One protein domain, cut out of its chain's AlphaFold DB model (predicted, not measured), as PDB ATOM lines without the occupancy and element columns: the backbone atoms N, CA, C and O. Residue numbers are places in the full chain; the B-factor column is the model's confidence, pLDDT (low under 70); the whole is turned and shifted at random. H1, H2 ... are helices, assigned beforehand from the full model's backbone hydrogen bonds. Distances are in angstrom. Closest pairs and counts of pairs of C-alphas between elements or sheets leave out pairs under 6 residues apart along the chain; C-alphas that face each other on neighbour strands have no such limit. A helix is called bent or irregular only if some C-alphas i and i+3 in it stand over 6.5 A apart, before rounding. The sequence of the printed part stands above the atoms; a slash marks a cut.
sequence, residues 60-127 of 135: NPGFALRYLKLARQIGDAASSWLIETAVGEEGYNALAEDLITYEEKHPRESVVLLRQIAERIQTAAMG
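This is residues 60 to 127 of the 135 residues of an uncharacterized protein of Parasutterella excrementihominis (UniProt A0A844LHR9). Two helices, H2b and H3, make a narrow V closed at one end by a tight turn; H2a, the other arm of the sharply bent helix H2, runs across the open side of the V, and H1 folds beside H2a at that end of the domain. H3 runs back from the point of the V past H2a and reaches the beginning of H1, and residues 72 to 77 stick out at the turn between H1 and H2a. The printed part has 68 residues with three named helices, in the order H1, H2, H3, and no named strand; the class is all helix. It is compact, with a radius of gyration of the C-alphas of 12.5 A, yet elongated in outline, spanning 38 by 21 by 20 A.

The first helix, H1, holds residues 61 to 74, and a tight link of 2 residues joins it to H2, residues 77 to 105. By its hydrogen bonds H2 was assigned as one helix, but it is bent: C-alphas 86 and 89 are 9.1 A apart. Its arms are H2a, residues 77 to 86, and H2b, residues 89 to 105; residues 87 and 88 belong to neither. H1 and H2a form a helical hairpin, running opposite ways at a shallow tilt of 26 degrees. H1 touches H2a with residues 67 to 71 alone, and their closest C-alphas, those of Ala 71 and Ala 78, are 5.0 A apart. H2a and H2b touch only at the corner, and only just, with 3 pairs of C-alphas within 8 A. Their closest C-alphas, those of Glu 84 and Tyr 92, are 5.1 A apart, and the arms run opposite ways at a steep tilt of 61 degrees. H1 and H2b are apart. A tight link of 3 residues leads from H2b to H3, residues 109 to 126, and these two form a second helical hairpin, running opposite ways at a shallow tilt of 29 degrees. They touch through residues 99 to 103 of H2b and 109 to 114 of H3 alone, and their closest C-alphas, those of Glu 103 and Ser 110, are 5.4 A apart. Farther along, residues 118 to 122 of H3 touch H2a. Their closest C-alphas are those of Ile 83 and Ala 118, 6.5 A apart, and the two run the same way at a steep tilt of 66 degrees. Residues 122 to 126 of H3 touch residues 61 to 64 of H1, with the C-alphas of Ala 64 and Met 126 closest at 5.3 A. H1 and H3 run opposite ways at a steep tilt of 47 degrees. In H1 and H3 every O i to N i+4 pair is within hydrogen-bond range; in H2a 5 of 6 are, and in H2b 12 of 13.

H1 begins at C-alpha 61, at (411.641, 598.443, 372.462), and measures 19.7 A from first to last C-alpha. H2a, from Ala 77 to Ala 86, measures 14.7 A. H2b, from Glu 89 to Lys 105, measures 24.8 A and ends at C-alpha 105, at (411.378, 567.198, 393.491). H3, from Glu 109 to Met 126, measures 25.7 A and ends at C-alpha 126, at (413.126, 592.654, 372.323).

The two C-alphas farthest apart are those of Gly 62 and Lys 105, at 38.2 A. The first and last printed C-alphas, those of Asn 60 and Gly 127, are 7.0 A apart. Residues 72 to 77, of which 72 to 74 belong to H1, stand free. The printed part has no cut, and both links are tight. The mean pLDDT of the printed part is 90.4, and no printed residue is under 70.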
ATOM      1  N   ASN A  60     408.211 595.423 372.876       87.06
ATOM      2  CA  ASN A  60     408.312 596.763 373.443       87.06
ATOM      3  C   ASN A  60     409.780 597.211 373.533       87.06
ATOM      4  O   ASN A  60     410.453 596.963 374.538       87.06
ATOM      5  N   PRO A  61     410.274 597.928 372.504       84.62
ATOM      6  CA  PRO A  61     411.641 598.443 372.462       84.62
ATOM      7  C   PRO A  61     412.018 599.328 373.660       84.62
ATOM      8  O   PRO A  61     413.171 599.333 374.085       84.62
ATOM      9  N   GLY A  62     411.060 600.065 374.234       86.38
ATOM     10  CA  GLY A  62     411.295 600.897 375.416       86.38
ATOM     11  C   GLY A  62     411.581 600.062 376.664       86.38
ATOM     12  O   GLY A  62     412.546 600.336 377.385       86.38
ATOM     13  N   PHE A  63     410.797 599.004 376.892       85.38
ATOM     14  CA  PHE A  63     411.062 598.053 377.975       85.38
ATOM     15  C   PHE A  63     412.350 597.270 377.756       85.38
ATOM     16  O   PHE A  63     413.139 597.155 378.691       85.38
ATOM     17  N   ALA A  64     412.609 596.816 376.532       87.38
ATOM     18  CA  ALA A  64     413.868 596.188 376.146       87.38
ATOM     19  C   ALA A  64     415.084 597.066 376.494       87.38
ATOM     20  O   ALA A  64     416.006 596.624 377.178       87.38
ATOM     21  N   LEU A  65     415.071 598.346 376.109       89.12
ATOM     22  CA  LEU A  65     416.152 599.278 376.448       89.12
ATOM     23  C   LEU A  65     416.278 599.512 377.959       89.12
ATOM     24  O   LEU A  65     417.393 599.639 378.471       89.12
ATOM     25  N   ARG A  66     415.158 599.552 378.689       89.81
ATOM     26  CA  ARG A  66     415.166 599.677 380.152       89.81
ATOM     27  C   ARG A  66     415.763 598.439 380.822       89.81
ATOM     28  O   ARG A  66     416.594 598.604 381.713       89.81
ATOM     29  N   TYR A  67     415.413 597.243 380.352       90.19
ATOM     30  CA  TYR A  67     416.026 595.986 380.782       90.19
ATOM     31  C   TYR A  67     417.536 596.009 380.550       90.19
ATOM     32  O   TYR A  67     418.293 595.827 381.495       90.19
ATOM     33  N   LEU A  68     417.993 596.324 379.333       89.62
ATOM     34  CA  LEU A  68     419.425 596.374 379.011       89.62
ATOM     35  C   LEU A  68     420.180 597.396 379.873       89.62
ATOM     36  O   LEU A  68     421.309 597.149 380.306       89.62
ATOM     37  N   LYS A  69     419.557 598.546 380.156       91.81
ATOM     38  CA  LYS A  69     420.110 599.539 381.080       91.81
ATOM     39  C   LYS A  69     420.251 598.967 382.492       91.81
ATOM     40  O   LYS A  69     421.306 599.154 383.094       91.81
ATOM     41  N   LEU A  70     419.228 598.281 383.003       91.94
ATOM     42  CA  LEU A  70     419.277 597.628 384.312       91.94
ATOM     43  C   LEU A  70     420.319 596.511 384.335       91.94
ATOM     44  O   LEU A  70     421.148 596.498 385.234       91.94
ATOM     45  N   ALA A  71     420.371 595.650 383.321       90.69
ATOM     46  CA  ALA A  71     421.365 594.583 383.214       90.69
ATOM     47  C   ALA A  71     422.797 595.137 383.280       90.69
ATOM     48  O   ALA A  71     423.651 594.597 383.978       90.69
ATOM     49  N   ARG A  72     423.052 596.292 382.651       92.25
ATOM     50  CA  ARG A  72     424.334 596.999 382.780       92.25
ATOM     51  C   ARG A  72     424.614 597.515 384.202       92.25
ATOM     52  O   ARG A  72     425.779 597.651 384.566       92.25
ATOM     53  N   GLN A  73     423.590 597.886 384.966       93.12
ATOM     54  CA  GLN A  73     423.733 598.504 386.291       93.12
ATOM     55  C   GLN A  73     423.785 597.487 387.436       93.12
ATOM     56  O   GLN A  73     424.553 597.685 388.374       93.12
ATOM     57  N   ILE A  74     422.960 596.441 387.371       90.88
ATOM     58  CA  ILE A  74     422.721 595.491 388.469       90.88
ATOM     59  C   ILE A  74     422.931 594.024 388.063       90.88
ATOM     60  O   ILE A  74     422.722 593.134 388.883       90.88
ATOM     61  N   GLY A  75     423.355 593.758 386.822       88.38
ATOM     62  CA  GLY A  75     423.637 592.406 386.339       88.38
ATOM     63  C   GLY A  75     422.399 591.513 386.341       88.38
ATOM     64  O   GLY A  75     421.317 591.933 385.925       88.38
ATOM     65  N   ASP A  76     422.567 590.291 386.844       81.94
ATOM     66  CA  ASP A  76     421.570 589.216 386.792       81.94
ATOM     67  C   ASP A  76     420.241 589.566 387.484       81.94
ATOM     68  O   ASP A  76     419.187 589.067 387.090       81.94
ATOM     69  N   ALA A  77     420.251 590.488 388.455       86.38
ATOM     70  CA  ALA A  77     419.036 590.966 389.119       86.38
ATOM     71  C   ALA A  77     418.064 591.691 388.162       86.38
ATOM     72  O   ALA A  77     416.874 591.814 388.456       86.38
ATOM     73  N   ALA A  78     418.537 592.142 386.995       90.12
ATOM     74  CA  ALA A  78     417.680 592.729 385.967       90.12
ATOM     75  C   ALA A  78     416.689 591.718 385.370       90.12
ATOM     76  O   ALA A  78     415.608 592.118 384.931       90.12
ATOM     77  N   SER A  79     417.027 590.426 385.370       89.19
ATOM     78  CA  SER A  79     416.130 589.365 384.902       89.19
ATOM     79  C   SER A  79     414.907 589.235 385.806       89.19
ATOM     80  O   SER A  79     413.801 589.076 385.298       89.19
ATOM     81  N   SER A  80     415.070 589.392 387.125       91.75
ATOM     82  CA  SER A  80     413.945 589.420 388.071       91.75
ATOM     83  C   SER A  80     412.970 590.546 387.743       91.75
ATOM     84  O   SER A  80     411.777 590.300 387.588       91.75
ATOM     85  N   TRP A  81     413.494 591.757 387.523       91.88
ATOM     86  CA  TRP A  81     412.684 592.905 387.110       91.88
ATOM     87  C   TRP A  81     411.953 592.655 385.783       91.88
ATOM     88  O   TRP A  81     410.789 593.025 385.640       91.88
ATOM     89  N   LEU A  82     412.623 592.031 384.807       90.88
ATOM     90  CA  LEU A  82     412.030 591.726 383.505       90.88
ATOM     91  C   LEU A  82     410.871 590.731 383.629       90.88
ATOM     92  O   LEU A  82     409.828 590.944 383.011       90.88
ATOM     93  N   ILE A  83     411.047 589.668 384.418       93.12
ATOM     94  CA  ILE A  83     410.012 588.652 384.630       93.12
ATOM     95  C   ILE A  83     408.802 589.291 385.310       93.12
ATOM     96  O   ILE A  83     407.705 589.229 384.760       93.12
ATOM     97  N   GLU A  84     409.006 589.968 386.441       92.75
ATOM     98  CA  GLU A  84     407.937 590.641 387.186       92.75
ATOM     99  C   GLU A  84     407.187 591.660 386.321       92.75
ATOM    100  O   GLU A  84     405.960 591.668 386.279       92.75
ATOM    101  N   THR A  85     407.910 592.460 385.532       90.44
ATOM    102  CA  THR A  85     407.288 593.431 384.617       90.44
ATOM    103  C   THR A  85     406.443 592.750 383.533       90.44
ATOM    104  O   THR A  85     405.443 593.312 383.086       90.44
ATOM    105  N   ALA A  86     406.837 591.559 383.076       90.12
ATOM    106  CA  ALA A  86     406.162 590.863 381.985       90.12
ATOM    107  C   ALA A  86     404.917 590.085 382.431       90.12
ATOM    108  O   ALA A  86     403.915 590.101 381.713       90.12
ATOM    109  N   VAL A  87     404.984 589.401 383.578       91.56
ATOM    110  CA  VAL A  87     403.894 588.535 384.071       91.56
ATOM    111  C   VAL A  87     403.106 589.131 385.240       91.56
ATOM    112  O   VAL A  87     402.067 588.586 385.601       91.56
ATOM    113  N   GLY A  88     403.555 590.260 385.790       91.44
ATOM    114  CA  GLY A  88     402.986 590.889 386.980       91.44
ATOM    115  C   GLY A  88     403.538 590.313 388.287       91.44
ATOM    116  O   GLY A  88     404.141 589.238 388.310       91.44
ATOM    117  N   GLU A  89     403.304 591.032 389.386       93.44
ATOM    118  CA  GLU A  89     403.761 590.663 390.735       93.44
ATOM    119  C   GLU A  89     403.192 589.310 391.190       93.44
ATOM    120  O   GLU A  89     403.932 588.459 391.675       93.44
ATOM    121  N   GLU A  90     401.899 589.063 390.958       93.69
ATOM    122  CA  GLU A  90     401.248 587.787 391.289       93.69
ATOM    123  C   GLU A  90     401.916 586.605 390.573       93.69
ATOM    124  O   GLU A  90     402.282 585.616 391.207       93.69
ATOM    125  N   GLY A  91     402.153 586.730 389.262       93.94
ATOM    126  CA  GLY A  91     402.846 585.705 388.488       93.94
ATOM    127  C   GLY A  91     404.292 585.516 388.931       93.94
ATOM    128  O   GLY A  91     404.766 584.386 389.015       93.94
ATOM    129  N   TYR A  92     404.995 586.599 389.259       95.06
ATOM    130  CA  TYR A  92     406.358 586.516 389.777       95.06
ATOM    131  C   TYR A  92     406.421 585.744 391.101       95.06
ATOM    132  O   TYR A  92     407.232 584.826 391.238       95.06
ATOM    133  N   ASN A  93     405.522 586.060 392.037       96.00
ATOM    134  CA  ASN A  93     405.426 585.379 393.326       96.00
ATOM    135  C   ASN A  93     405.051 583.902 393.150       96.00
ATOM    136  O   ASN A  93     405.708 583.029 393.720       96.00
ATOM    137  N   ALA A  94     404.070 583.606 392.293       94.94
ATOM    138  CA  ALA A  94     403.676 582.234 391.997       94.94
ATOM    139  C   ALA A  94     404.825 581.422 391.383       94.94
ATOM    140  O   ALA A  94     405.040 580.275 391.771       94.94
ATOM    141  N   LEU A  95     405.597 582.014 390.464       95.00
ATOM    142  CA  LEU A  95     406.775 581.369 389.887       95.00
ATOM    143  C   LEU A  95     407.844 581.089 390.949       95.00
ATOM    144  O   LEU A  95     408.445 580.018 390.932       95.00
ATOM    145  N   ALA A  96     408.087 582.032 391.862       94.44
ATOM    146  CA  ALA A  96     409.072 581.862 392.925       94.44
ATOM    147  C   ALA A  96     408.706 580.699 393.865       94.44
ATOM    148  O   ALA A  96     409.545 579.833 394.118       94.44
ATOM    149  N   GLU A  97     407.456 580.638 394.332       93.75
ATOM    150  CA  GLU A  97     406.954 579.549 395.185       93.75
ATOM    151  C   GLU A  97     407.019 578.184 394.490       93.75
ATOM    152  O   GLU A  97     407.480 577.190 395.069       93.75
ATOM    153  N   ASP A  98     406.575 578.131 393.233       91.94
ATOM    154  CA  ASP A  98     406.533 576.888 392.472       91.94
ATOM    155  C   ASP A  98     407.944 576.393 392.149       91.94
ATOM    156  O   ASP A  98     408.184 575.193 392.228       91.94
ATOM    157  N   LEU A  99     408.902 577.279 391.848       92.56
ATOM    158  CA  LEU A  99     410.297 576.886 391.617       92.56
ATOM    159  C   LEU A  99     410.972 576.343 392.880       92.56
ATOM    160  O   LEU A  99     411.734 575.382 392.770       92.56
ATOM    161  N   ILE A 100     410.679 576.905 394.059       91.56
ATOM    162  CA  ILE A 100     411.157 576.363 395.344       91.56
ATOM    163  C   ILE A 100     410.643 574.930 395.515       91.56
ATOM    164  O   ILE A 100     411.430 574.013 395.745       91.56
ATOM    165  N   THR A 101     409.339 574.727 395.318       89.38
ATOM    166  CA  THR A 101     408.697 573.409 395.440       89.38
ATOM    167  C   THR A 101     409.180 572.427 394.362       89.38
ATOM    168  O   THR A 101     409.337 571.231 394.610       89.38
ATOM    169  N   TYR A 102     409.409 572.914 393.141       89.88
ATOM    170  CA  TYR A 102     409.886 572.115 392.015       89.88
ATOM    171  C   TYR A 102     411.319 571.635 392.246       89.88
ATOM    172  O   TYR A 102     411.593 570.465 392.002       89.88
ATOM    173  N   GLU A 103     412.210 572.484 392.770       91.38
ATOM    174  CA  GLU A 103     413.604 572.124 393.072       91.38
ATOM    175  C   GLU A 103     413.708 570.965 394.075       91.38
ATOM    176  O   GLU A 103     414.573 570.103 393.918       91.38
ATOM    177  N   GLU A 104     412.805 570.886 395.060       90.94
ATOM    178  CA  GLU A 104     412.764 569.767 396.016       90.94
ATOM    179  C   GLU A 104     412.537 568.414 395.326       90.94
ATOM    180  O   GLU A 104     413.085 567.392 395.747       90.94
ATOM    181  N   LYS A 105     411.731 568.403 394.259       88.19
ATOM    182  CA  LYS A 105     411.378 567.198 393.491       88.19
ATOM    183  C   LYS A 105     412.300 566.972 392.290       88.19
ATOM    184  O   LYS A 105     412.483 565.828 391.874       88.19
ATOM    185  N   HIS A 106     412.883 568.043 391.756       89.81
ATOM    186  CA  HIS A 106     413.667 568.079 390.523       89.81
ATOM    187  C   HIS A 106     414.925 568.954 390.688       89.81
ATOM    188  O   HIS A 106     415.000 570.054 390.126       89.81
ATOM    189  N   PRO A 107     415.940 568.488 391.443       88.31
ATOM    190  CA  PRO A 107     417.115 569.296 391.736       88.31
ATOM    191  C   PRO A 107     417.847 569.752 390.470       88.31
ATOM    192  O   PRO A 107     418.127 568.944 389.580       88.31
ATOM    193  N   ARG A 108     418.234 571.030 390.421       87.88
ATOM    194  CA  ARG A 108     418.925 571.725 389.313       87.88
ATOM    195  C   ARG A 108     418.095 571.952 388.048       87.88
ATOM    196  O   ARG A 108     418.534 572.716 387.186       87.88
ATOM    197  N   GLU A 109     416.920 571.345 387.918       91.38
ATOM    198  CA  GLU A 109     416.035 571.583 386.774       91.38
ATOM    199  C   GLU A 109     415.285 572.918 386.900       91.38
ATOM    200  O   GLU A 109     414.992 573.552 385.883       91.38
ATOM    201  N   SER A 110     415.049 573.402 388.127       89.38
ATOM    202  CA  SER A 110     414.399 574.698 388.387       89.38
ATOM    203  C   SER A 110     415.144 575.872 387.732       89.38
ATOM    204  O   SER A 110     414.531 576.761 387.141       89.38
ATOM    205  N   VAL A 111     416.481 575.839 387.750       89.50
ATOM    206  CA  VAL A 111     417.342 576.863 387.138       89.50
ATOM    207  C   VAL A 111     417.202 576.860 385.617       89.50
ATOM    208  O   VAL A 111     417.167 577.922 384.991       89.50
ATOM    209  N   VAL A 112     417.104 575.674 385.010       90.75
ATOM    210  CA  VAL A 112     416.903 575.533 383.562       90.75
ATOM    211  C   VAL A 112     415.536 576.086 383.167       90.75
ATOM    212  O   VAL A 112     415.447 576.846 382.204       90.75
ATOM    213  N   LEU A 113     414.494 575.769 383.938       91.25
ATOM    214  CA  LEU A 113     413.143 576.274 383.706       91.25
ATOM    215  C   LEU A 113     413.078 577.803 383.826       91.25
ATOM    216  O   LEU A 113     412.565 578.472 382.928       91.25
ATOM    217  N   LEU A 114     413.660 578.367 384.889       92.44
ATOM    218  CA  LEU A 114     413.735 579.817 385.081       92.44
ATOM    219  C   LEU A 114     414.438 580.501 383.903       92.44
ATOM    220  O   LEU A 114     413.962 581.519 383.398       92.44
ATOM    221  N   ARG A 115     415.542 579.919 383.426       91.00
ATOM    222  CA  ARG A 115     416.273 580.436 382.267       91.00
ATOM    223  C   ARG A 115     415.420 580.411 380.997       91.00
ATOM    224  O   ARG A 115     415.383 581.413 380.289       91.00
ATOM    225  N   GLN A 116     414.707 579.320 380.728       92.38
ATOM    226  CA  GLN A 116     413.819 579.210 379.564       92.38
ATOM    227  C   GLN A 116     412.679 580.238 379.610       92.38
ATOM    228  O   GLN A 116     412.347 580.846 378.589       92.38
ATOM    229  N   ILE A 117     412.106 580.470 380.794       93.50
ATOM    230  CA  ILE A 117     411.083 581.498 381.015       93.50
ATOM    231  C   ILE A 117     411.654 582.895 380.740       93.50
ATOM    232  O   ILE A 117     411.066 583.659 379.970       93.50
ATOM    233  N   ALA A 118     412.820 583.216 381.309       91.19
ATOM    234  CA  ALA A 118     413.481 584.501 381.102       91.19
ATOM    235  C   ALA A 118     413.826 584.740 379.619       91.19
ATOM    236  O   ALA A 118     413.528 585.808 379.085       91.19
ATOM    237  N   GLU A 119     414.378 583.737 378.928       90.69
ATOM    238  CA  GLU A 119     414.716 583.808 377.499       90.69
ATOM    239  C   GLU A 119     413.475 584.024 376.621       90.69
ATOM    240  O   GLU A 119     413.508 584.832 375.685       90.69
ATOM    241  N   ARG A 120     412.356 583.357 376.938       91.19
ATOM    242  CA  ARG A 120     411.074 583.556 376.246       91.19
ATOM    243  C   ARG A 120     410.577 584.994 376.400       91.19
ATOM    244  O   ARG A 120     410.245 585.628 375.396       91.19
ATOM    245  N   ILE A 121     410.566 585.514 377.628       91.19
ATOM    246  CA  ILE A 121     410.127 586.886 377.924       91.19
ATOM    247  C   ILE A 121     411.032 587.900 377.225       91.19
ATOM    248  O   ILE A 121     410.546 588.821 376.563       91.19
ATOM    249  N   GLN A 122     412.346 587.711 377.325       89.12
ATOM    250  CA  GLN A 122     413.328 588.582 376.693       89.12
ATOM    251  C   GLN A 122     413.153 588.601 375.171       89.12
ATOM    252  O   GLN A 122     413.112 589.676 374.576       89.12
ATOM    253  N   THR A 123     412.990 587.440 374.534       88.00
ATOM    254  CA  THR A 123     412.801 587.345 373.076       88.00
ATOM    255  C   THR A 123     411.565 588.119 372.622       88.00
ATOM    256  O   THR A 123     411.640 588.908 371.676       88.00
ATOM    257  N   ALA A 124     410.442 587.940 373.322       88.06
ATOM    258  CA  ALA A 124     409.203 588.647 373.021       88.06
ATOM    259  C   ALA A 124     409.350 590.166 373.218       88.06
ATOM    260  O   ALA A 124     409.005 590.938 372.324       88.06
ATOM    261  N   ALA A 125     409.932 590.605 374.341       86.06
ATOM    262  CA  ALA A 125     410.113 592.025 374.644       86.06
ATOM    263  C   ALA A 125     411.026 592.738 373.630       86.06
ATOM    264  O   ALA A 125     410.741 593.871 373.231       86.06
ATOM    265  N   MET A 126     412.103 592.075 373.197       85.69
ATOM    266  CA  MET A 126     413.126 592.654 372.323       85.69
ATOM    267  C   MET A 126     412.678 592.774 370.858       85.69
ATOM    268  O   MET A 126     413.201 593.626 370.144       85.69
ATOM    269  N   GLY A 127     411.725 591.959 370.387       79.62
ATOM    270  CA  GLY A 127     411.140 592.100 369.042       79.62
ATOM    271  C   GLY A 127     412.134 592.086 367.882       79.62
ATOM    272  O   GLY A 127     411.905 592.763 366.884       79.62
TER     273      GLY A 127